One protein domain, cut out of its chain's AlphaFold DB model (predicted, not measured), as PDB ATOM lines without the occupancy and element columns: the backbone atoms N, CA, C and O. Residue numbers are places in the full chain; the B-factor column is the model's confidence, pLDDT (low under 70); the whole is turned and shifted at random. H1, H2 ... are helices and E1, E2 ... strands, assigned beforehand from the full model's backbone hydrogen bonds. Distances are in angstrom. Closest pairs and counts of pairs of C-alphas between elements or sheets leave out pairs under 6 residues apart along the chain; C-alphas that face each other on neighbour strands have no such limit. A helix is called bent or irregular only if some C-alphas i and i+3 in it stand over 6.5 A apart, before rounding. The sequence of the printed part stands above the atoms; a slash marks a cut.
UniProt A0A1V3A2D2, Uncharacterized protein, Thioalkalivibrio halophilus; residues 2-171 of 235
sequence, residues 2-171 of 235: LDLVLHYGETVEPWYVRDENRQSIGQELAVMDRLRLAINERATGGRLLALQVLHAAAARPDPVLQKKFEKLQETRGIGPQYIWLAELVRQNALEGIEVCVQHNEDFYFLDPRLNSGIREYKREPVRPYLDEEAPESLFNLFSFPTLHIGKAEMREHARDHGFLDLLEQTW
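This is residues 2 to 171 of the 235 residues of an uncharacterized protein of Thioalkalivibrio halophilus (UniProt A0A1V3A2D2). A small parallel sheet of two strands, E1 and E2, stands between two groups of helices: H1, H2, H8 and H9 toward one end of the longest axis, and H3, H4 and H7, with H5 and H6, toward the other. The link of residues 92 to 104 passes through the middle, its C-alphas 2 to 17 A from the mean of all C-alphas. The printed part has 170 residues, with nine named helices and two named strands in the order H1 E1 H2 E2 H3 H4 H5 H6 H7 H8 H9, and is mostly helix. It is compact, with a radius of gyration of the C-alphas of 16.8 A, and rounded, spanning 45 by 39 by 27 A.

E1, residues 15 to 18, and E2, residues 52 to 55, are parallel neighbours at 30 degrees; N 16 and O 52, 2.8 A apart, are within hydrogen-bond range. With H2, residues 25 to 42, they form a strand-helix-strand unit, two parallel neighbour strands with a helix between them in the chain, with a right-handed crossover. H2 touches H1, residues 2 to 6, with residues 39 to 42 alone, closest C-alphas Leu 6 and Arg 42, 6.9 A. H2 only just touches H9, residues 164 to 168, with 3 pairs of C-alphas within 8 A, the closest Leu 35 and Leu 166, 7.0 A. H9 touches H8, residues 151 to 160, closest C-alphas Ala 158 and Leu 164, 4.6 A. Toward the other end, the closest C-alphas of E1 and H4, residues 81 to 91, are Val 17 and Leu 85, 7.5 A. H4 and H3, residues 63 to 76, are a helical hairpin at a shallow tilt of 20 degrees, opposite ways; the closest C-alphas are Phe 69 and Ile 83, 6.6 A. H7, residues 135 to 141, touches H3 at a steep tilt of 62 degrees, closest C-alphas Lys 68 and Pro 135, 4.3 A. H5, residues 105 to 110, and H6, residues 112 to 116, touch only at the corner, and only just, with 3 pairs of C-alphas within 8 A, the closest Tyr 108 and Leu 114, 5.9 A. H2 and H3 are apart. Every O i to N i+4 pair is within hydrogen-bond range in H1, H4, H8 and H9; the counts are 13 of 14 in H2, 9 of 10 in H3, 0 of 2 in H5, 0 of 1 in H6 and 0 of 3 in H7, where O i to N i+3 gives 2 of 3, 2 of 2 and 3 of 4 in H5, H6 and H7.

H1 begins at C-alpha 2, (158.225, -8.602, 90.222). H2 is 25.8 A long from C-alpha 25 at (155.484, -29.643, 90.392), H3 19.7 A and H4 15.5 A. H5 is irregular, with C-alphas 106 and 109 7.6 A apart. H9 ends at C-alpha 168, (151.344, -13.505, 98.372).

The two C-alphas farthest apart, Thr 44 and Glu 74, are 46.8 A apart. The links H4 to H5 and H6 to H7 are long. The printed part has no cut, and no printed residue is under 70 in pLDDT.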
ATOM      1  N   LEU A   2     159.423  -9.475  90.203       94.31
ATOM      2  CA  LEU A   2     158.225  -8.602  90.222       94.31
ATOM      3  C   LEU A   2     158.597  -7.127  90.060       94.31
ATOM      4  O   LEU A   2     158.048  -6.453  89.201       94.31
ATOM      5  N   ASP A   3     159.589  -6.687  90.828       93.81
ATOM      6  CA  ASP A   3     160.090  -5.318  90.792       93.81
ATOM      7  C   ASP A   3     160.688  -4.940  89.427       93.81
ATOM      8  O   ASP A   3     160.289  -3.955  88.817       93.81
ATOM      9  N   LEU A   4     161.551  -5.805  88.876       95.12
ATOM     10  CA  LEU A   4     162.119  -5.640  87.532       95.12
ATOM     11  C   LEU A   4     161.034  -5.424  86.469       95.12
ATOM     12  O   LEU A   4     161.124  -4.488  85.685       95.12
ATOM     13  N   VAL A   5     159.987  -6.253  86.460       97.19
ATOM     14  CA  VAL A   5     158.952  -6.199  85.416       97.19
ATOM     15  C   VAL A   5     157.961  -5.055  85.639       97.19
ATOM     16  O   VAL A   5     157.627  -4.341  84.695       97.19
ATOM     17  N   LEU A   6     157.464  -4.891  86.869       96.62
ATOM     18  CA  LEU A   6     156.358  -3.978  87.177       96.62
ATOM     19  C   LEU A   6     156.821  -2.555  87.487       96.62
ATOM     20  O   LEU A   6     156.098  -1.613  87.176       96.62
ATOM     21  N   HIS A   7     157.994  -2.397  88.102       93.44
ATOM     22  CA  HIS A   7     158.509  -1.093  88.512       93.44
ATOM     23  C   HIS A   7     159.551  -0.556  87.526       93.44
ATOM     24  O   HIS A   7     159.448   0.590  87.093       93.44
ATOM     25  N   TYR A   8     160.507  -1.392  87.111       94.44
ATOM     26  CA  TYR A   8     161.580  -0.974  86.199       94.44
ATOM     27  C   TYR A   8     161.289  -1.224  84.714       94.44
ATOM     28  O   TYR A   8     162.063  -0.794  83.861       94.44
ATOM     29  N   GLY A   9     160.176  -1.886  84.386       96.25
ATOM     30  CA  GLY A   9     159.779  -2.124  83.000       96.25
ATOM     31  C   GLY A   9     160.721  -3.058  82.234       96.25
ATOM     32  O   GLY A   9     160.821  -2.963  81.013       96.25
ATOM     33  N   GLU A  10     161.410  -3.965  82.922       96.38
ATOM     34  CA  GLU A  10     162.343  -4.904  82.305       96.38
ATOM     35  C   GLU A  10     161.659  -6.180  81.807       96.38
ATOM     36  O   GLU A  10     160.653  -6.656  82.345       96.38
ATOM     37  N   THR A  11     162.229  -6.765  80.754       97.50
ATOM     38  CA  THR A  11     161.834  -8.092  80.276       97.50
ATOM     39  C   THR A  11     162.659  -9.148  80.995       97.50
ATOM     40  O   THR A  11     163.883  -9.109  80.945       97.50
ATOM     41  N   VAL A  12     161.991 -10.102  81.643       96.69
ATOM     42  CA  VAL A  12     162.641 -11.179  82.399       96.69
ATOM     43  C   VAL A  12     162.308 -12.525  81.768       96.69
ATOM     44  O   VAL A  12     161.135 -12.827  81.530       96.69
ATOM     45  N   GLU A  13     163.329 -13.353  81.546       96.69
ATOM     46  CA  GLU A  13     163.175 -14.756  81.161       96.69
ATOM     47  C   GLU A  13     163.357 -15.671  82.381       96.69
ATOM     48  O   GLU A  13     164.461 -15.766  82.922       96.69
ATOM     49  N   PRO A  14     162.294 -16.336  82.863       96.38
ATOM     50  CA  PRO A  14     162.414 -17.224  84.005       96.38
ATOM     51  C   PRO A  14     162.858 -18.627  83.573       96.38
ATOM     52  O   PRO A  14     162.260 -19.247  82.692       96.38
ATOM     53  N   TRP A  15     163.851 -19.156  84.287       95.62
ATOM     54  CA  TRP A  15     164.329 -20.531  84.166       95.62
ATOM     55  C   TRP A  15     163.943 -21.333  85.415       95.62
ATOM     56  O   TRP A  15     164.170 -20.895  86.544       95.62
ATOM     57  N   TYR A  16     163.352 -22.513  85.228       94.50
ATOM     58  CA  TYR A  16     162.963 -23.417  86.312       94.50
ATOM     59  C   TYR A  16     163.619 -24.781  86.141       94.50
ATOM     60  O   TYR A  16     163.470 -25.433  85.108       94.50
ATOM     61  N   VAL A  17     164.299 -25.235  87.193       93.44
ATOM     62  CA  VAL A  17     164.828 -26.596  87.268       93.44
ATOM     63  C   VAL A  17     163.788 -27.500  87.917       93.44
ATOM     64  O   VAL A  17     163.439 -27.349  89.089       93.44
ATOM     65  N   ARG A  18     163.289 -28.453  87.137       92.00
ATOM     66  CA  ARG A  18     162.297 -29.439  87.545       92.00
ATOM     67  C   ARG A  18     162.983 -30.663  88.151       92.00
ATOM     68  O   ARG A  18     163.727 -31.346  87.461       92.00
ATOM     69  N   ASP A  19     162.666 -30.961  89.410       90.25
ATOM     70  CA  ASP A  19     162.942 -32.255  90.054       90.25
ATOM     71  C   ASP A  19     161.685 -33.123  89.984       90.25
ATOM     72  O   ASP A  19     160.691 -32.832  90.652       90.25
ATOM     73  N   GLU A  20     161.723 -34.187  89.187       87.81
ATOM     74  CA  GLU A  20     160.605 -35.091  88.906       87.81
ATOM     75  C   GLU A  20     160.017 -35.759  90.156       87.81
ATOM     76  O   GLU A  20     158.849 -36.155  90.149       87.81
ATOM     77  N   ASN A  21     160.777 -35.845  91.249       88.50
ATOM     78  CA  ASN A  21     160.325 -36.469  92.492       88.50
ATOM     79  C   ASN A  21     159.419 -35.551  93.321       88.50
ATOM     80  O   ASN A  21     158.802 -35.976  94.310       88.50
ATOM     81  N   ARG A  22     159.329 -34.272  92.950       86.06
ATOM     82  CA  ARG A  22     158.623 -33.266  93.730       86.06
ATOM     83  C   ARG A  22     157.116 -33.320  93.466       86.06
ATOM     84  O   ARG A  22     156.609 -32.973  92.406       86.06
ATOM     85  N   GLN A  23     156.356 -33.688  94.496       87.62
ATOM     86  CA  GLN A  23     154.891 -33.826  94.411       87.62
ATOM     87  C   GLN A  23     154.166 -32.522  94.048       87.62
ATOM     88  O   GLN A  23     153.032 -32.554  93.573       87.62
ATOM     89  N   SER A  24     154.791 -31.370  94.293       91.56
ATOM     90  CA  SER A  24     154.209 -30.054  94.047       91.56
ATOM     91  C   SER A  24     154.409 -29.504  92.634       91.56
ATOM     92  O   SER A  24     153.810 -28.471  92.353       91.56
ATOM     93  N   ILE A  25     155.147 -30.176  91.734       92.19
ATOM     94  CA  ILE A  25     155.484 -29.643  90.392       92.19
ATOM     95  C   ILE A  25     154.256 -29.131  89.640       92.19
ATOM     96  O   ILE A  25     154.269 -28.010  89.145       92.19
ATOM     97  N   GLY A  26     153.183 -29.926  89.569       92.00
ATOM     98  CA  GLY A  26     151.987 -29.529  88.820       92.00
ATOM     99  C   GLY A  26     151.362 -28.236  89.349       92.00
ATOM    100  O   GLY A  26     150.961 -27.379  88.568       92.00
ATOM    101  N   GLN A  27     151.342 -28.060  90.674       94.06
ATOM    102  CA  GLN A  27     150.832 -26.837  91.297       94.06
ATOM    103  C   GLN A  27     151.806 -25.668  91.163       94.06
ATOM    104  O   GLN A  27     151.376 -24.540  90.945       94.06
ATOM    105  N   GLU A  28     153.111 -25.921  91.261       94.69
ATOM    106  CA  GLU A  28     154.140 -24.901  91.050       94.69
ATOM    107  C   GLU A  28     154.043 -24.306  89.645       94.69
ATOM    108  O   GLU A  28     153.919 -23.090  89.521       94.69
ATOM    109  N   LEU A  29     154.002 -25.149  88.607       94.88
ATOM    110  CA  LEU A  29     153.900 -24.709  87.213       94.88
ATOM    111  C   LEU A  29     152.589 -23.963  86.939       94.88
ATOM    112  O   LEU A  29     152.610 -22.896  86.329       94.88
ATOM    113  N   ALA A  30     151.458 -24.468  87.443       94.94
ATOM    114  CA  ALA A  30     150.166 -23.796  87.295       94.94
ATOM    115  C   ALA A  30     150.145 -22.416  87.979       94.94
ATOM    116  O   ALA A  30     149.612 -21.448  87.436       94.94
ATOM    117  N   VAL A  31     150.744 -22.298  89.171       95.56
ATOM    118  CA  VAL A  31     150.853 -21.014  89.875       95.56
ATOM    119  C   VAL A  31     151.807 -20.064  89.157       95.56
ATOM    120  O   VAL A  31     151.484 -18.884  89.058       95.56
ATOM    121  N   MET A  32     152.941 -20.552  88.649       96.31
ATOM    122  CA  MET A  32     153.891 -19.745  87.879       96.31
ATOM    123  C   MET A  32     153.256 -19.180  86.608       96.31
ATOM    124  O   MET A  32     153.394 -17.986  86.359       96.31
ATOM    125  N   ASP A  33     152.516 -19.988  85.845       97.00
ATOM    126  CA  ASP A  33     151.856 -19.513  84.626       97.00
ATOM    127  C   ASP A  33     150.744 -18.497  84.927       97.00
ATOM    128  O   ASP A  33     150.707 -17.415  84.341       97.00
ATOM    129  N   ARG A  34     149.903 -18.772  85.932       97.56
ATOM    130  CA  ARG A  34     148.887 -17.819  86.402       97.56
ATOM    131  C   ARG A  34     149.505 -16.494  86.855       97.56
ATOM    132  O   ARG A  34     148.982 -15.433  86.528       97.56
ATOM    133  N   LEU A  35     150.607 -16.545  87.608       97.56
ATOM    134  CA  LEU A  35     151.330 -15.346  88.035       97.56
ATOM    135  C   LEU A  35     151.932 -14.608  86.845       97.56
ATOM    136  O   LEU A  35     151.836 -13.389  86.799       97.56
ATOM    137  N   ARG A  36     152.508 -15.314  85.870       97.94
ATOM    138  CA  ARG A  36     153.047 -14.709  84.647       97.94
ATOM    139  C   ARG A  36     151.988 -13.910  83.898       97.94
ATOM    140  O   ARG A  36     152.268 -12.784  83.500       97.94
ATOM    141  N   LEU A  37     150.787 -14.463  83.734       98.12
ATOM    142  CA  LEU A  37     149.663 -13.750  83.124       98.12
ATOM    143  C   LEU A  37     149.295 -12.500  83.936       98.12
ATOM    144  O   LEU A  37     149.340 -11.400  83.396       98.12
ATOM    145  N   ALA A  38     149.060 -12.647  85.243       98.19
ATOM    146  CA  ALA A  38     148.678 -11.532  86.115       98.19
ATOM    147  C   ALA A  38     149.749 -10.425  86.215       98.19
ATOM    148  O   ALA A  38     149.420  -9.249  86.350       98.19
ATOM    149  N   ILE A  39     151.034 -10.784  86.156       98.19
ATOM    150  CA  ILE A  39     152.150  -9.831  86.109       98.19
ATOM    151  C   ILE A  39     152.123  -9.073  84.781       98.19
ATOM    152  O   ILE A  39     152.179  -7.848  84.778       98.19
ATOM    153  N   ASN A  40     152.010  -9.785  83.657       98.12
ATOM    154  CA  ASN A  40     152.020  -9.174  82.329       98.12
ATOM    155  C   ASN A  40     150.804  -8.280  82.069       98.12
ATOM    156  O   ASN A  40     150.930  -7.302  81.345       98.12
ATOM    157  N   GLU A  41     149.654  -8.577  82.673       97.81
ATOM    158  CA  GLU A  41     148.469  -7.708  82.625       97.81
ATOM    159  C   GLU A  41     148.694  -6.355  83.316       97.81
ATOM    160  O   GLU A  41     148.072  -5.366  82.938       97.81
ATOM    161  N   ARG A  42     149.575  -6.297  84.326       97.31
ATOM    162  CA  ARG A  42     149.904  -5.062  85.061       97.31
ATOM    163  C   ARG A  42     151.149  -4.350  84.546       97.31
ATOM    164  O   ARG A  42     151.376  -3.200  84.910       97.31
ATOM    165  N   ALA A  43     151.980  -5.031  83.765       97.19
ATOM    166  CA  ALA A  43     153.230  -4.476  83.277       97.19
ATOM    167  C   ALA A  43     152.966  -3.407  82.206       97.19
ATOM    168  O   ALA A  43     152.191  -3.618  81.277       97.19
ATOM    169  N   THR A  44     153.629  -2.257  82.326       94.75
ATOM    170  CA  THR A  44     153.462  -1.117  81.404       94.75
ATOM    171  C   THR A  44     154.609  -0.960  80.406       94.75
ATOM    172  O   THR A  44     154.447  -0.269  79.405       94.75
ATOM    173  N   GLY A  45     155.755  -1.603  80.652       94.94
ATOM    174  CA  GLY A  45     156.925  -1.557  79.763       94.94
ATOM    175  C   GLY A  45     157.627  -2.904  79.600       94.94
ATOM    176  O   GLY A  45     157.986  -3.285  78.488       94.94
ATOM    177  N   GLY A  46     157.781  -3.641  80.700       95.50
ATOM    178  CA  GLY A  46     158.428  -4.949  80.724       95.50
ATOM    179  C   GLY A  46     157.472  -6.108  80.478       95.50
ATOM    180  O   GLY A  46     156.262  -5.936  80.333       95.50
ATOM    181  N   ARG A  47     158.017  -7.326  80.484       97.62
ATOM    182  CA  ARG A  47     157.213  -8.555  80.491       97.62
ATOM    183  C   ARG A  47     157.959  -9.723  81.117       97.62
ATOM    184  O   ARG A  47     159.162  -9.883  80.936       97.62
ATOM    185  N   LEU A  48     157.223 -10.595  81.788       98.06
ATOM    186  CA  LEU A  48     157.697 -11.915  82.171       98.06
ATOM    187  C   LEU A  48     157.444 -12.894  81.018       98.06
ATOM    188  O   LEU A  48     156.289 -13.167  80.659       98.06
ATOM    189  N   LEU A  49     158.521 -13.394  80.415       97.94
ATOM    190  CA  LEU A  49     158.462 -14.345  79.305       97.94
ATOM    191  C   LEU A  49     157.948 -15.720  79.759       97.94
ATOM    192  O   LEU A  49     157.715 -15.976  80.944       97.94
ATOM    193  N   ALA A  50     157.704 -16.595  78.782       96.69
ATOM    194  CA  ALA A  50     157.337 -17.978  79.050       96.69
ATOM    195  C   ALA A  50     158.447 -18.692  79.836       96.69
ATOM    196  O   ALA A  50     159.628 -18.396  79.674       96.69
ATOM    197  N   LEU A  51     158.044 -19.627  80.695       96.25
ATOM    198  CA  LEU A  51     158.971 -20.366  81.538       96.25
ATOM    199  C   LEU A  51     159.807 -21.343  80.712       96.25
ATOM    200  O   LEU A  51     159.249 -22.233  80.070       96.25
ATOM    201  N   GLN A  52     161.130 -21.225  80.810       95.81
ATOM    202  CA  GLN A  52     162.062 -22.230  80.309       95.81
ATOM    203  C   GLN A  52     162.269 -23.301  81.379       95.81
ATOM    204  O   GLN A  52     162.558 -22.995  82.539       95.81
ATOM    205  N   VAL A  53     162.092 -24.570  81.008       95.19
ATOM    206  CA  VAL A  53     162.179 -25.696  81.945       95.19
ATOM    207  C   VAL A  53     163.399 -26.543  81.627       95.19
ATOM    208  O   VAL A  53     163.505 -27.117  80.547       95.19
ATOM    209  N   LEU A  54     164.285 -26.666  82.610       94.88
ATOM    210  CA  LEU A  54     165.381 -27.625  82.610       94.88
ATOM    211  C   LEU A  54     165.046 -28.776  83.553       94.88
ATOM    212  O   LEU A  54     164.386 -28.595  84.575       94.88
ATOM    213  N   HIS A  55     165.517 -29.969  83.222       92.38
ATOM    214  CA  HIS A  55     165.306 -31.161  84.034       92.38
ATOM    215  C   HIS A  55     166.518 -31.395  84.931       92.38
ATOM    216  O   HIS A  55     167.641 -31.466  84.433       92.38
ATOM    217  N   ALA A  56     166.307 -31.553  86.239       90.75
ATOM    218  CA  ALA A  56     167.389 -31.850  87.177       90.75
ATOM    219  C   ALA A  56     168.114 -33.148  86.784       90.75
ATOM    220  O   ALA A  56     169.339 -33.204  86.810       90.75
ATOM    221  N   ALA A  57     167.367 -34.155  86.321       89.50
ATOM    222  CA  ALA A  57     167.914 -35.421  85.835       89.50
ATOM    223  C   ALA A  57     168.796 -35.295  84.573       89.50
ATOM    224  O   ALA A  57     169.525 -36.230  84.249       89.50
ATOM    225  N   ALA A  58     168.733 -34.170  83.852       89.25
ATOM    226  CA  ALA A  58     169.583 -33.912  82.691       89.25
ATOM    227  C   ALA A  58     170.948 -33.310  83.069       89.25
ATOM    228  O   ALA A  58     171.834 -33.248  82.215       89.25
ATOM    229  N   ALA A  59     171.132 -32.869  84.320       91.38
ATOM    230  CA  ALA A  59     172.405 -32.342  84.789       91.38
ATOM    231  C   ALA A  59     173.472 -33.443  84.747       91.38
ATOM    232  O   ALA A  59     173.394 -34.449  85.454       91.38
ATOM    233  N   ARG A  60     174.478 -33.260  83.889       94.88
ATOM    234  CA  ARG A  60     175.662 -34.124  83.877       94.88
ATOM    235  C   ARG A  60     176.679 -33.630  84.907       94.88
ATOM    236  O   ARG A  60     176.963 -32.431  84.886       94.88
ATOM    237  N   PRO A  61     177.262 -34.521  85.729       95.69
ATOM    238  CA  PRO A  61     178.268 -34.129  86.700       95.69
ATOM    239  C   PRO A  61     179.447 -33.407  86.053       95.69
ATOM    240  O   PRO A  61     180.041 -33.913  85.097       95.69
ATOM    241  N   ASP A  62     179.810 -32.251  86.595       96.50
ATOM    242  CA  ASP A  62     181.060 -31.584  86.252       96.50
ATOM    243  C   ASP A  62     182.124 -31.839  87.328       96.50
ATOM    244  O   ASP A  62     181.977 -31.329  88.438       96.50
ATOM    245  N   PRO A  63     183.239 -32.528  87.017       96.25
ATOM    246  CA  PRO A  63     184.278 -32.823  88.001       96.25
ATOM    247  C   PRO A  63     184.822 -31.597  88.745       96.25
ATOM    248  O   PRO A  63     185.160 -31.696  89.925       96.25
ATOM    249  N   VAL A  64     184.908 -30.437  88.078       96.06
ATOM    250  CA  VAL A  64     185.427 -29.210  88.700       96.06
ATOM    251  C   VAL A  64     184.425 -28.654  89.711       96.06
ATOM    252  O   VAL A  64     184.782 -28.437  90.871       96.06
ATOM    253  N   LEU A  65     183.170 -28.452  89.298       96.44
ATOM    254  CA  LEU A  65     182.109 -27.973  90.187       96.44
ATOM    255  C   LEU A  65     181.804 -28.964  91.318       96.44
ATOM    256  O   LEU A  65     181.614 -28.526  92.449       96.44
ATOM    257  N   GLN A  66     181.821 -30.271  91.053       96.38
ATOM    258  CA  GLN A  66     181.611 -31.313  92.064       96.38
ATOM    259  C   GLN A  66     182.675 -31.243  93.162       96.38
ATOM    260  O   GLN A  66     182.337 -31.144  94.337       96.38
ATOM    261  N   LYS A  67     183.958 -31.151  92.792       95.62
ATOM    262  CA  LYS A  67     185.053 -31.005  93.765       95.62
ATOM    263  C   LYS A  67     184.929 -29.732  94.611       95.62
ATOM    264  O   LYS A  67     185.257 -29.747  95.799       95.62
ATOM    265  N   LYS A  68     184.487 -28.615  94.017       95.56
ATOM    266  CA  LYS A  68     184.196 -27.376  94.764       95.56
ATOM    267  C   LYS A  68     183.018 -27.590  95.722       95.56
ATOM    268  O   LYS A  68     183.094 -27.210  96.887       95.56
ATOM    269  N   PHE A  69     181.955 -28.236  95.254       95.81
ATOM    270  CA  PHE A  69     180.749 -28.470  96.036       95.81
ATOM    271  C   PHE A  69     180.967 -29.422  97.218       95.81
ATOM    272  O   PHE A  69     180.530 -29.101  98.319       95.81
ATOM    273  N   GLU A  70     181.700 -30.523  97.040       94.12
ATOM    274  CA  GLU A  70     182.066 -31.454  98.120       94.12
ATOM    275  C   GLU A  70     182.742 -30.714  99.284       94.12
ATOM    276  O   GLU A  70     182.300 -30.806 100.430       94.12
ATOM    277  N   LYS A  71     183.733 -29.864  98.980       93.31
ATOM    278  CA  LYS A  71     184.395 -29.015  99.981       93.31
ATOM    279  C   LYS A  71     183.432 -28.025 100.642       93.31
ATOM    280  O   LYS A  71     183.472 -27.844 101.855       93.31
ATOM    281  N   LEU A  72     182.539 -27.394  99.871       91.56
ATOM    282  CA  LEU A  72     181.533 -26.478 100.426       91.56
ATOM    283  C   LEU A  72     180.570 -27.175 101.388       91.56
ATOM    284  O   LEU A  72     180.156 -26.571 102.382       91.56
ATOM    285  N   GLN A  73     180.190 -28.422 101.102       90.62
ATOM    286  CA  GLN A  73     179.314 -29.199 101.974       90.62
ATOM    287  C   GLN A  73     179.977 -29.485 103.323       90.62
ATOM    288  O   GLN A  73     179.309 -29.351 104.347       90.62
ATOM    289  N   GLU A  74     181.275 -29.796 103.329       89.00
ATOM    290  CA  GLU A  74     182.061 -30.000 104.552       89.00
ATOM    291  C   GLU A  74     182.135 -28.731 105.412       89.00
ATOM    292  O   GLU A  74     182.058 -28.809 106.638       89.00
ATOM    293  N   THR A  75     182.252 -27.556 104.784       85.38
ATOM    294  CA  THR A  75     182.535 -26.304 105.505       85.38
ATOM    295  C   THR A  75     181.313 -25.443 105.831       85.38
ATOM    296  O   THR A  75     181.356 -24.681 106.793       85.38
ATOM    297  N   ARG A  76     180.246 -25.483 105.018       80.88
ATOM    298  CA  ARG A  76     179.158 -24.476 105.059       80.88
ATOM    299  C   ARG A  76     177.737 -25.044 105.012       80.88
ATOM    300  O   ARG A  76     176.785 -24.274 105.092       80.88
ATOM    301  N   GLY A  77     177.554 -26.361 104.870       81.44
ATOM    302  CA  GLY A  77     176.214 -26.968 104.858       81.44
ATOM    303  C   GLY A  77     175.314 -26.488 103.707       81.44
ATOM    304  O   GLY A  77     174.090 -26.438 103.849       81.44
ATOM    305  N   ILE A  78     175.910 -26.111 102.571       87.44
ATOM    306  CA  ILE A  78     175.190 -25.621 101.392       87.44
ATOM    307  C   ILE A  78     174.332 -26.739 100.783       87.44
ATOM    308  O   ILE A  78     174.760 -27.885 100.631       87.44
ATOM    309  N   GLY A  79     173.093 -26.395 100.427       87.56
ATOM    310  CA  GLY A  79     172.135 -27.353  99.883       87.56
ATOM    311  C   GLY A  79     172.501 -27.856  98.474       87.56
ATOM    312  O   GLY A  79     173.066 -27.102  97.677       87.56
ATOM    313  N   PRO A  80     172.120 -29.100  98.126       88.44
ATOM    314  CA  PRO A  80     172.435 -29.729  96.837       88.44
ATOM    315  C   PRO A  80     171.815 -29.029  95.623       88.44
ATOM    316  O   PRO A  80     172.229 -29.285  94.498       88.44
ATOM    317  N   GLN A  81     170.863 -28.110  95.808       89.19
ATOM    318  CA  GLN A  81     170.290 -27.384  94.676       89.19
ATOM    319  C   GLN A  81     171.321 -26.533  93.916       89.19
ATOM    320  O   GLN A  81     171.157 -26.310  92.721       89.19
ATOM    321  N   TYR A  82     172.378 -26.056  94.584       92.62
ATOM    322  CA  TYR A  82     173.342 -25.152  93.957       92.62
ATOM    323  C   TYR A  82     174.272 -25.862  92.973       92.62
ATOM    324  O   TYR A  82     174.635 -25.255  91.967       92.62
ATOM    325  N   ILE A  83     174.601 -27.140  93.200       93.81
ATOM    326  CA  ILE A  83     175.415 -27.903  92.245       93.81
ATOM    327  C   ILE A  83     174.631 -28.195  90.962       93.81
ATOM    328  O   ILE A  83     175.135 -27.926  89.878       93.81
ATOM    329  N   TRP A  84     173.361 -28.606  91.067       91.50
ATOM    330  CA  TRP A  84     172.513 -28.824  89.887       91.50
ATOM    331  C   TRP A  84     172.328 -27.546  89.072       91.50
ATOM    332  O   TRP A  84     172.402 -27.579  87.846       91.50
ATOM    333  N   LEU A  85     172.104 -26.412  89.747       94.88
ATOM    334  CA  LEU A  85     171.990 -25.117  89.082       94.88
ATOM    335  C   LEU A  85     173.286 -24.758  88.353       94.88
ATOM    336  O   LEU A  85     173.227 -24.408  87.180       94.88
ATOM    337  N   ALA A  86     174.441 -24.888  89.008       95.31
ATOM    338  CA  ALA A  86     175.733 -24.548  88.416       95.31
ATOM    339  C   ALA A  86     176.038 -25.413  87.182       95.31
ATOM    340  O   ALA A  86     176.446 -24.905  86.136       95.31
ATOM    341  N   GLU A  87     175.779 -26.716  87.280       96.31
ATOM    342  CA  GLU A  87     175.976 -27.665  86.188       96.31
ATOM    343  C   GLU A  87     175.072 -27.369  84.995       96.31
ATOM    344  O   GLU A  87     175.546 -27.355  83.859       96.31
ATOM    345  N   LEU A  88     173.786 -27.105  85.239       96.25
ATOM    346  CA  LEU A  88     172.823 -26.784  84.190       96.25
ATOM    347  C   LEU A  88     173.118 -25.431  83.541       96.25
ATOM    348  O   LEU A  88     173.060 -25.339  82.317       96.25
ATOM    349  N   VAL A  89     173.481 -24.412  84.324       95.94
ATOM    350  CA  VAL A  89     173.888 -23.101  83.797       95.94
ATOM    351  C   VAL A  89     175.073 -23.255  82.853       95.94
ATOM    352  O   VAL A  89     175.003 -22.810  81.708       95.94
ATOM    353  N   ARG A  90     176.120 -23.977  83.273       95.19
ATOM    354  CA  ARG A  90     177.308 -24.170  82.436       95.19
ATOM    355  C   ARG A  90     177.024 -25.014  81.194       95.19
ATOM    356  O   ARG A  90     177.518 -24.705  80.116       95.19
ATOM    357  N   GLN A  91     176.227 -26.073  81.326       95.75
ATOM    358  CA  GLN A  91     175.897 -26.967  80.208       95.75
ATOM    359  C   GLN A  91     175.040 -26.306  79.132       95.75
ATOM    360  O   GLN A  91     175.136 -26.696  77.971       95.75
ATOM    361  N   ASN A  92     174.217 -25.332  79.515       95.50
ATOM    362  CA  ASN A  92     173.355 -24.593  78.599       95.50
ATOM    363  C   ASN A  92     173.949 -23.230  78.205       95.50
ATOM    364  O   ASN A  92     173.259 -22.455  77.554       95.50
ATOM    365  N   ALA A  93     175.204 -22.945  78.590       95.19
ATOM    366  CA  ALA A  93     175.882 -21.667  78.353       95.19
ATOM    367  C   ALA A  93     175.017 -20.454  78.749       95.19
ATOM    368  O   ALA A  93     174.939 -19.464  78.025       95.19
ATOM    369  N   LEU A  94     174.321 -20.566  79.885       95.38
ATOM    370  CA  LEU A  94     173.477 -19.492  80.390       95.38
ATOM    371  C   LEU A  94     174.344 -18.438  81.072       95.38
ATOM    372  O   LEU A  94     175.202 -18.757  81.894       95.38
ATOM    373  N   GLU A  95     174.070 -17.178  80.769       93.94
ATOM    374  CA  GLU A  95     174.755 -16.025  81.344       93.94
ATOM    375  C   GLU A  95     173.754 -15.136  82.087       93.94
ATOM    376  O   GLU A  95     172.558 -15.143  81.798       93.94
ATOM    377  N   GLY A  96     174.236 -14.372  83.071       92.44
ATOM    378  CA  GLY A  96     173.402 -13.406  83.794       92.44
ATOM    379  C   GLY A  96     172.293 -14.025  84.654       92.44
ATOM    380  O   GLY A  96     171.277 -13.379  84.897       92.44
ATOM    381  N   ILE A  97     172.463 -15.269  85.115       96.06
ATOM    382  CA  ILE A  97     171.452 -15.956  85.924       96.06
ATOM    383  C   ILE A  97     171.359 -15.344  87.325       96.06
ATOM    384  O   ILE A  97     172.300 -15.385  88.120       96.06
ATOM    385  N   GLU A  98     170.174 -14.834  87.651       96.56
ATOM    386  CA  GLU A  98     169.845 -14.339  88.983       96.56
ATOM    387  C   GLU A  98     169.205 -15.424  89.858       96.56
ATOM    388  O   GLU A  98     168.195 -16.029  89.491       96.56
ATOM    389  N   VAL A  99     169.740 -15.626  91.065       95.56
ATOM    390  CA  VAL A  99     169.191 -16.553  92.062       95.56
ATOM    391  C   VAL A  99     168.795 -15.787  93.318       95.56
ATOM    392  O   VAL A  99     169.623 -15.212  94.026       95.56
ATOM    393  N   CYS A 100     167.501 -15.797  93.638       93.69
ATOM    394  CA  CYS A 100     166.989 -15.128  94.830       93.69
ATOM    395  C   CYS A 100     167.358 -15.902  96.102       93.69
ATOM    396  O   CYS A 100     166.742 -16.917  96.438       93.69
ATOM    397  N   VAL A 101     168.314 -15.364  96.854       92.25
ATOM    398  CA  VAL A 101     168.615 -15.754  98.234       92.25
ATOM    399  C   VAL A 101     168.317 -14.556  99.124       92.25
ATOM    400  O   VAL A 101     168.636 -13.422  98.776       92.25
ATOM    401  N   GLN A 102     167.635 -14.786 100.242       91.38
ATOM    402  CA  GLN A 102     167.365 -13.732 101.220       91.38
ATOM    403  C   GLN A 102     168.613 -13.453 102.061       91.38
ATOM    404  O   GLN A 102     169.412 -14.362 102.282       91.38
ATOM    405  N   HIS A 103     168.702 -12.258 102.637       92.00
ATOM    406  CA  HIS A 103     169.728 -11.920 103.621       92.00
ATOM    407  C   HIS A 103     169.805 -12.958 104.752       92.00
ATOM    408  O   HIS A 103     168.856 -13.106 105.538       92.00
ATOM    409  N   ASN A 104     170.935 -13.662 104.814       88.69
ATOM    410  CA  ASN A 104     171.239 -14.730 105.758       88.69
ATOM    411  C   ASN A 104     172.762 -14.808 105.966       88.69
ATOM    412  O   ASN A 104     173.514 -14.725 104.995       88.69
ATOM    413  N   GLU A 105     173.187 -14.996 107.215       88.19
ATOM    414  CA  GLU A 105     174.590 -15.078 107.644       88.19
ATOM    415  C   GLU A 105     175.363 -16.179 106.908       88.19
ATOM    416  O   GLU A 105     176.521 -15.983 106.538       88.19
ATOM    417  N   ASP A 106     174.686 -17.287 106.581       88.25
ATOM    418  CA  ASP A 106     175.256 -18.397 105.804       88.25
ATOM    419  C   ASP A 106     175.839 -17.945 104.453       88.25
ATOM    420  O   ASP A 106     176.699 -18.625 103.906       88.25
ATOM    421  N   PHE A 107     175.385 -16.806 103.914       90.88
ATOM    422  CA  PHE A 107     175.764 -16.278 102.602       90.88
ATOM    423  C   PHE A 107     176.626 -15.009 102.667       90.88
ATOM    424  O   PHE A 107     176.895 -14.404 101.633       90.88
ATOM    425  N   TYR A 108     177.107 -14.599 103.845       91.06
ATOM    426  CA  TYR A 108     177.951 -13.398 103.980       91.06
ATOM    427  C   TYR A 108     179.282 -13.489 103.235       91.06
ATOM    428  O   TYR A 108     179.854 -12.467 102.867       91.06
ATOM    429  N   PHE A 109     179.750 -14.704 102.945       91.06
ATOM    430  CA  PHE A 109     180.937 -14.911 102.122       91.06
ATOM    431  C   PHE A 109     180.762 -14.414 100.674       91.06
ATOM    432  O   PHE A 109     181.760 -14.208  99.998       91.06
ATOM    433  N   LEU A 110     179.524 -14.209 100.199       93.44
ATOM    434  CA  LEU A 110     179.251 -13.692  98.855       93.44
ATOM    435  C   LEU A 110     179.516 -12.186  98.723       93.44
ATOM    436  O   LEU A 110     179.799 -11.718  97.623       93.44
ATOM    437  N   ASP A 111     179.405 -11.431  99.819       91.56
ATOM    438  CA  ASP A 111     179.704  -9.997  99.866       91.56
ATOM    439  C   ASP A 111     179.952  -9.553 101.323       91.56
ATOM    440  O   ASP A 111     179.008  -9.506 102.121       91.56
ATOM    441  N   PRO A 112     181.190  -9.163 101.685       85.50
ATOM    442  CA  PRO A 112     181.535  -8.732 103.042       85.50
ATOM    443  C   PRO A 112     180.686  -7.571 103.584       85.50
ATOM    444  O   PRO A 112     180.545  -7.424 104.799       85.50
ATOM    445  N   ARG A 113     180.094  -6.745 102.709       86.19
ATOM    446  CA  ARG A 113     179.269  -5.588 103.105       86.19
ATOM    447  C   ARG A 113     177.944  -5.997 103.753       86.19
ATOM    448  O   ARG A 113     177.330  -5.181 104.445       86.19
ATOM    449  N   LEU A 114     177.509  -7.247 103.571       85.94
ATOM    450  CA  LEU A 114     176.275  -7.784 104.157       85.94
ATOM    451  C   LEU A 114     176.331  -7.861 105.690       85.94
ATOM    452  O   LEU A 114     175.299  -7.775 106.348       85.94
ATOM    453  N   ASN A 115     177.530  -7.927 106.277       77.62
ATOM    454  CA  ASN A 115     177.704  -7.958 107.733       77.62
ATOM    455  C   ASN A 115     177.450  -6.594 108.419       77.62
ATOM    456  O   ASN A 115     177.550  -6.470 109.634       77.62
ATOM    457  N   SER A 116     177.126  -5.544 107.659       77.19
ATOM    458  CA  SER A 116     176.839  -4.212 108.215       77.19
ATOM    459  C   SER A 116     175.502  -4.122 108.963       77.19
ATOM    460  O   SER A 116     175.255  -3.133 109.649       77.19
ATOM    461  N   GLY A 117     174.619  -5.117 108.819       74.75
ATOM    462  CA  GLY A 117     173.280  -5.122 109.420       74.75
ATOM    463  C   GLY A 117     172.266  -4.199 108.731       74.75
ATOM    464  O   GLY A 117     171.087  -4.229 109.079       74.75
ATOM    465  N   ILE A 118     172.689  -3.416 107.734       81.75
ATOM    466  CA  ILE A 118     171.811  -2.558 106.933       81.75
ATOM    467  C   ILE A 118     171.055  -3.424 105.925       81.75
ATOM    468  O   ILE A 118     171.663  -4.130 105.119       81.75
ATOM    469  N   ARG A 119     169.721  -3.353 105.961       88.81
ATOM    470  CA  ARG A 119     168.827  -4.151 105.113       88.81
ATOM    471  C   ARG A 119     167.939  -3.231 104.299       88.81
ATOM    472  O   ARG A 119     166.874  -2.823 104.744       88.81
ATOM    473  N   GLU A 120     168.408  -2.908 103.110       88.25
ATOM    474  CA  GLU A 120     167.738  -2.002 102.185       88.25
ATOM    475  C   GLU A 120     167.681  -2.652 100.812       88.25
ATOM    476  O   GLU A 120     168.663  -3.274 100.396       88.25
ATOM    477  N   TYR A 121     166.539  -2.526 100.130       89.75
ATOM    478  CA  TYR A 121     166.397  -3.030  98.772       89.75
ATOM    479  C   TYR A 121     167.331  -2.282  97.817       89.75
ATOM    480  O   TYR A 121     167.386  -1.055  97.818       89.75
ATOM    481  N   LYS A 122     168.056  -3.030  96.986       91.31
ATOM    482  CA  LYS A 122     168.941  -2.502  95.949       91.31
ATOM    483  C   LYS A 122     168.583  -3.141  94.622       91.31
ATOM    484  O   LYS A 122     168.420  -4.358  94.542       91.31
ATOM    485  N   ARG A 123     168.502  -2.319  93.578       90.81
ATOM    486  CA  ARG A 123     168.243  -2.805  92.224       90.81
ATOM    487  C   ARG A 123     169.399  -3.660  91.724       90.81
ATOM    488  O   ARG A 123     169.166  -4.737  91.184       90.81
ATOM    489  N   GLU A 124     170.636  -3.192  91.892       93.31
ATOM    490  CA  GLU A 124     171.802  -3.944  91.448       93.31
ATOM    491  C   GLU A 124     171.956  -5.229  92.277       93.31
ATOM    492  O   GLU A 124     172.057  -5.168  93.511       93.31
ATOM    493  N   PRO A 125     172.012  -6.405  91.628       94.94
ATOM    494  CA  PRO A 125     172.199  -7.650  92.342       94.94
ATOM    495  C   PRO A 125     173.624  -7.747  92.885       94.94
ATOM    496  O   PRO A 125     174.579  -7.233  92.297       94.94
ATOM    497  N   VAL A 126     173.790  -8.484  93.984       95.44
ATOM    498  CA  VAL A 126     175.128  -8.841  94.461       95.44
ATOM    499  C   VAL A 126     175.761  -9.790  93.446       95.44
ATOM    500  O   VAL A 126     175.201 -10.847  93.155       95.44
ATOM    501  N   ARG A 127     176.919  -9.409  92.908       96.00
ATOM    502  CA  ARG A 127     177.733 -10.230  92.006       96.00
ATOM    503  C   ARG A 127     178.994 -10.640  92.759       96.00
ATOM    504  O   ARG A 127     179.842  -9.772  92.976       96.00
ATOM    505  N   PRO A 128     179.100 -11.897  93.218       94.88
ATOM    506  CA  PRO A 128     180.299 -12.350  93.903       94.88
ATOM    507  C   PRO A 128     181.512 -12.229  92.980       94.88
ATOM    508  O   PRO A 128     181.418 -12.464  91.777       94.88
ATOM    509  N   TYR A 129     182.647 -11.862  93.565       92.69
ATOM    510  CA  TYR A 129     183.949 -11.931  92.914       92.69
ATOM    511  C   TYR A 129     184.881 -12.704  93.841       92.69
ATOM    512  O   TYR A 129     185.564 -12.131  94.691       92.69
ATOM    513  N   LEU A 130     184.788 -14.027  93.752       94.38
ATOM    514  CA  LEU A 130     185.499 -14.965  94.611       94.38
ATOM    515  C   LEU A 130     186.659 -15.590  93.841       94.38
ATOM    516  O   LEU A 130     186.553 -15.801  92.635       94.38
ATOM    517  N   ASP A 131     187.742 -15.909  94.546       95.12
ATOM    518  CA  ASP A 131     188.900 -16.596  93.972       95.12
ATOM    519  C   ASP A 131     188.479 -17.932  93.338       95.12
ATOM    520  O   ASP A 131     187.864 -18.767  94.002       95.12
ATOM    521  N   GLU A 132     188.814 -18.142  92.063       94.31
ATOM    522  CA  GLU A 132     188.471 -19.351  91.307       94.31
ATOM    523  C   GLU A 132     189.037 -20.639  91.917       94.31
ATOM    524  O   GLU A 132     188.487 -21.721  91.683       94.31
ATOM    525  N   GLU A 133     190.094 -20.557  92.724       93.38
ATOM    526  CA  GLU A 133     190.620 -21.708  93.459       93.38
ATOM    527  C   GLU A 133     189.778 -22.051  94.701       93.38
ATOM    528  O   GLU A 133     189.753 -23.208  95.144       93.38
ATOM    529  N   ALA A 134     189.049 -21.073  95.248       94.44
ATOM    530  CA  ALA A 134     188.212 -21.257  96.423       94.44
ATOM    531  C   ALA A 134     186.959 -22.087  96.088       94.44
ATOM    532  O   ALA A 134     186.350 -21.884  95.033       94.44
ATOM    533  N   PRO A 135     186.501 -22.987  96.978       93.94
ATOM    534  CA  PRO A 135     185.249 -23.723  96.790       93.94
ATOM    535  C   PRO A 135     184.039 -22.811  96.526       93.94
ATOM    536  O   PRO A 135     183.184 -23.127  95.700       93.94
ATOM    537  N   GLU A 136     183.991 -21.650  97.185       94.75
ATOM    538  CA  GLU A 136     182.906 -20.673  97.100       94.75
ATOM    539  C   GLU A 136     182.752 -20.045  95.706       94.75
ATOM    540  O   GLU A 136     181.662 -19.580  95.377       94.75
ATOM    541  N   SER A 137     183.775 -20.071  94.849       95.25
ATOM    542  CA  SER A 137     183.678 -19.517  93.486       95.25
ATOM    543  C   SER A 137     182.654 -20.211  92.590       95.25
ATOM    544  O   SER A 137     182.284 -19.658  91.562       95.25
ATOM    545  N   LEU A 138     182.092 -21.359  92.997       94.94
ATOM    546  CA  LEU A 138     180.880 -21.905  92.371       94.94
ATOM    547  C   LEU A 138     179.770 -20.842  92.247       94.94
ATOM    548  O   LEU A 138     179.021 -20.834  91.274       94.94
ATOM    549  N   PHE A 139     179.684 -19.924  93.212       96.00
ATOM    550  CA  PHE A 139     178.685 -18.862  93.226       96.00
ATOM    551  C   PHE A 139     179.000 -17.683  92.289       96.00
ATOM    552  O   PHE A 139     178.108 -16.863  92.079       96.00
ATOM    553  N   ASN A 140     180.188 -17.620  91.669       96.06
ATOM    554  CA  ASN A 140     180.503 -16.632  90.622       96.06
ATOM    555  C   ASN A 140     179.612 -16.810  89.372       96.06
ATOM    556  O   ASN A 140     179.475 -15.886  88.577       96.06
ATOM    557  N   LEU A 141     178.976 -17.979  89.206       96.25
ATOM    558  CA  LEU A 141     178.029 -18.267  88.120       96.25
ATOM    559  C   LEU A 141     176.674 -17.556  88.267       96.25
ATOM    560  O   LEU A 141     175.855 -17.613  87.348       96.25
ATOM    561  N   PHE A 142     176.408 -16.932  89.416       97.31
ATOM    562  CA  PHE A 142     175.112 -16.340  89.727       97.31
ATOM    563  C   PHE A 142     175.250 -14.907  90.228       97.31
ATOM    564  O   PHE A 142     176.267 -14.507  90.795       97.31
ATOM    565  N   SER A 143     174.157 -14.161  90.123       97.06
ATOM    566  CA  SER A 143     173.966 -12.913  90.857       97.06
ATOM    567  C   SER A 143     172.754 -12.991  91.784       97.06
ATOM    568  O   SER A 143     171.803 -13.729  91.534       97.06
ATOM    569  N   PHE A 144     172.778 -12.245  92.889       96.75
ATOM    570  CA  PHE A 144     171.818 -12.393  93.985       96.75
ATOM    571  C   PHE A 144     171.032 -11.092  94.219       96.75
ATOM    572  O   PHE A 144     171.464 -10.240  95.002       96.75
ATOM    573  N   PRO A 145     169.862 -10.923  93.574       95.44
ATOM    574  CA  PRO A 145     169.098  -9.668  93.577       95.44
ATOM    575  C   PRO A 145     168.377  -9.364  94.894       95.44
ATOM    576  O   PRO A 145     167.823  -8.288  95.048       95.44
ATOM    577  N   THR A 146     168.330 -10.299  95.842       95.38
ATOM    578  CA  THR A 146     167.598 -10.130  97.115       95.38
ATOM    579  C   THR A 146     168.478 -10.326  98.342       95.38
ATOM    580  O   THR A 146     167.971 -10.360  99.463       95.38
ATOM    581  N   LEU A 147     169.792 -10.482  98.159       95.19
ATOM    582  CA  LEU A 147     170.694 -10.878  99.241       95.19
ATOM    583  C   LEU A 147     170.843  -9.801 100.326       95.19
ATOM    584  O   LEU A 147     171.159 -10.115 101.468       95.19
ATOM    585  N   HIS A 148     170.556  -8.547  99.989       93.69
ATOM    586  CA  HIS A 148     170.593  -7.400 100.894       93.69
ATOM    587  C   HIS A 148     169.343  -7.277 101.794       93.69
ATOM    588  O   HIS A 148     169.387  -6.554 102.784       93.69
ATOM    589  N   ILE A 149     168.241  -7.985 101.504       94.00
ATOM    590  CA  ILE A 149     166.986  -7.886 102.272       94.00
ATOM    591  C   ILE A 149     166.466  -9.232 102.774       94.00
ATOM    592  O   ILE A 149     166.660 -10.293 102.178       94.00
ATOM    593  N   GLY A 150     165.777  -9.197 103.912       92.19
ATOM    594  CA  GLY A 150     165.057 -10.338 104.458       92.19
ATOM    595  C   GLY A 150     163.615 -10.420 103.949       92.19
ATOM    596  O   GLY A 150     163.152  -9.648 103.112       92.19
ATOM    597  N   LYS A 151     162.864 -11.400 104.468       89.62
ATOM    598  CA  LYS A 151     161.450 -11.600 104.086       89.62
ATOM    599  C   LYS A 151     160.534 -10.462 104.528       89.62
ATOM    600  O   LYS A 151     159.491 -10.277 103.907       89.62
ATOM    601  N   ALA A 152     160.863  -9.795 105.633       90.00
ATOM    602  CA  ALA A 152     160.050  -8.702 106.154       90.00
ATOM    603  C   ALA A 152     160.166  -7.494 105.222       90.00
ATOM    604  O   ALA A 152     159.152  -7.002 104.737       90.00
ATOM    605  N   GLU A 153     161.401  -7.144 104.875       93.69
ATOM    606  CA  GLU A 153     161.745  -6.044 103.984       93.69
ATOM    607  C   GLU A 153     161.235  -6.315 102.557       93.69
ATOM    608  O   GLU A 153     160.589  -5.458 101.969       93.69
ATOM    609  N   MET A 154     161.369  -7.544 102.031       93.38
ATOM    610  CA  MET A 154     160.741  -7.929 100.748       93.38
ATOM    611  C   MET A 154     159.219  -7.715 100.734       93.38
ATOM    612  O   MET A 154     158.643  -7.373  99.702       93.38
ATOM    613  N   ARG A 155     158.545  -7.972 101.861       92.81
ATOM    614  CA  ARG A 155     157.089  -7.829 101.973       92.81
ATOM    615  C   ARG A 155     156.672  -6.362 102.051       92.81
ATOM    616  O   ARG A 155     155.629  -6.014 101.506       92.81
ATOM    617  N   GLU A 156     157.434  -5.552 102.774       94.44
ATOM    618  CA  GLU A 156     157.241  -4.104 102.853       94.44
ATOM    619  C   GLU A 156     157.465  -3.460 101.489       94.44
ATOM    620  O   GLU A 156     156.527  -2.882 100.953       94.44
ATOM    621  N   HIS A 157     158.596  -3.754 100.841       94.81
ATOM    622  CA  HIS A 157     158.892  -3.307  99.479       94.81
ATOM    623  C   HIS A 157     157.755  -3.633  98.504       94.81
ATOM    624  O   HIS A 157     157.276  -2.765  97.779       94.81
ATOM    625  N   ALA A 158     157.248  -4.870  98.532       95.25
ATOM    626  CA  ALA A 158     156.135  -5.273  97.676       95.25
ATOM    627  C   ALA A 158     154.816  -4.547  97.984       95.25
ATOM    628  O   ALA A 158     153.993  -4.368  97.083       95.25
ATOM    629  N   ARG A 159     154.580  -4.156  99.243       96.00
ATOM    630  CA  ARG A 159     153.417  -3.340  99.616       96.00
ATOM    631  C   ARG A 159     153.559  -1.941  99.045       96.00
ATOM    632  O   ARG A 159     152.626  -1.473  98.400       96.00
ATOM    633  N   ASP A 160     154.711  -1.324  99.273       96.06
ATOM    634  CA  ASP A 160     154.971   0.071  98.924       96.06
ATOM    635  C   ASP A 160     154.933   0.282  97.406       96.06
ATOM    636  O   ASP A 160     154.477   1.318  96.932       96.06
ATOM    637  N   HIS A 161     155.292  -0.753  96.642       95.12
ATOM    638  CA  HIS A 161     155.265  -0.752  95.180       95.12
ATOM    639  C   HIS A 161     154.011  -1.422  94.580       95.12
ATOM    640  O   HIS A 161     153.937  -1.647  93.374       95.12
ATOM    641  N   GLY A 162     152.999  -1.749  95.396       96.25
ATOM    642  CA  GLY A 162     151.670  -2.138  94.907       96.25
ATOM    643  C   GLY A 162     151.553  -3.535  94.277       96.25
ATOM    644  O   GLY A 162     150.604  -3.791  93.536       96.25
ATOM    645  N   PHE A 163     152.476  -4.456  94.568       96.81
ATOM    646  CA  PHE A 163     152.450  -5.836  94.051       96.81
ATOM    647  C   PHE A 163     152.490  -6.920  95.140       96.81
ATOM    648  O   PHE A 163     152.746  -8.098  94.858       96.81
ATOM    649  N   LEU A 164     152.219  -6.556  96.398       96.12
ATOM    650  CA  LEU A 164     152.157  -7.502  97.518       96.12
ATOM    651  C   LEU A 164     151.162  -8.640  97.262       96.12
ATOM    652  O   LEU A 164     151.436  -9.792  97.596       96.12
ATOM    653  N   ASP A 165     150.024  -8.339  96.647       96.44
ATOM    654  CA  ASP A 165     148.996  -9.324  96.336       96.44
ATOM    655  C   ASP A 165     149.494 -10.395  95.347       96.44
ATOM    656  O   ASP A 165     149.145 -11.567  95.488       96.44
ATOM    657  N   LEU A 166     150.362 -10.038  94.394       97.12
ATOM    658  CA  LEU A 166     151.024 -10.993  93.498       97.12
ATOM    659  C   LEU A 166     152.071 -11.825  94.248       97.12
ATOM    660  O   LEU A 166     152.128 -13.047  94.095       97.12
ATOM    661  N   LEU A 167     152.870 -11.193  95.114       94.88
ATOM    662  CA  LEU A 167     153.865 -11.894  95.933       94.88
ATOM    663  C   LEU A 167     153.213 -12.937  96.860       94.88
ATOM    664  O   LEU A 167     153.727 -14.049  97.032       94.88
ATOM    665  N   GLU A 168     152.060 -12.619  97.448       93.56
ATOM    666  CA  GLU A 168     151.344 -13.505  98.372       93.56
ATOM    667  C   GLU A 168     150.684 -14.713  97.685       93.56
ATOM    668  O   GLU A 168     150.441 -15.735  98.341       93.56
ATOM    669  N   GLN A 169     150.497 -14.655  96.366       93.50
ATOM    670  CA  GLN A 169     149.971 -15.745  95.537       93.50
ATOM    671  C   GLN A 169     151.005 -16.828  95.181       93.50
ATOM    672  O   GLN A 169     150.647 -17.829  94.558       93.50
ATOM    673  N   THR A 170     152.270 -16.656  95.579       93.88
ATOM    674  CA  THR A 170     153.345 -17.638  95.359       93.88
ATOM    675  C   THR A 170     153.077 -18.982  96.043       93.88
ATOM    676  O   THR A 170     152.498 -19.053  97.131       93.88
ATOM    677  N   TRP A 171     153.540 -20.069  95.421       95.12
ATOM    678  CA  TRP A 171     153.376 -21.425  95.938       95.12
ATOM    679  C   TRP A 171     154.562 -21.860  96.809       95.12
ATOM    680  O   TRP A 171     155.716 -21.680  96.439       95.12
TER     681      TRP A 171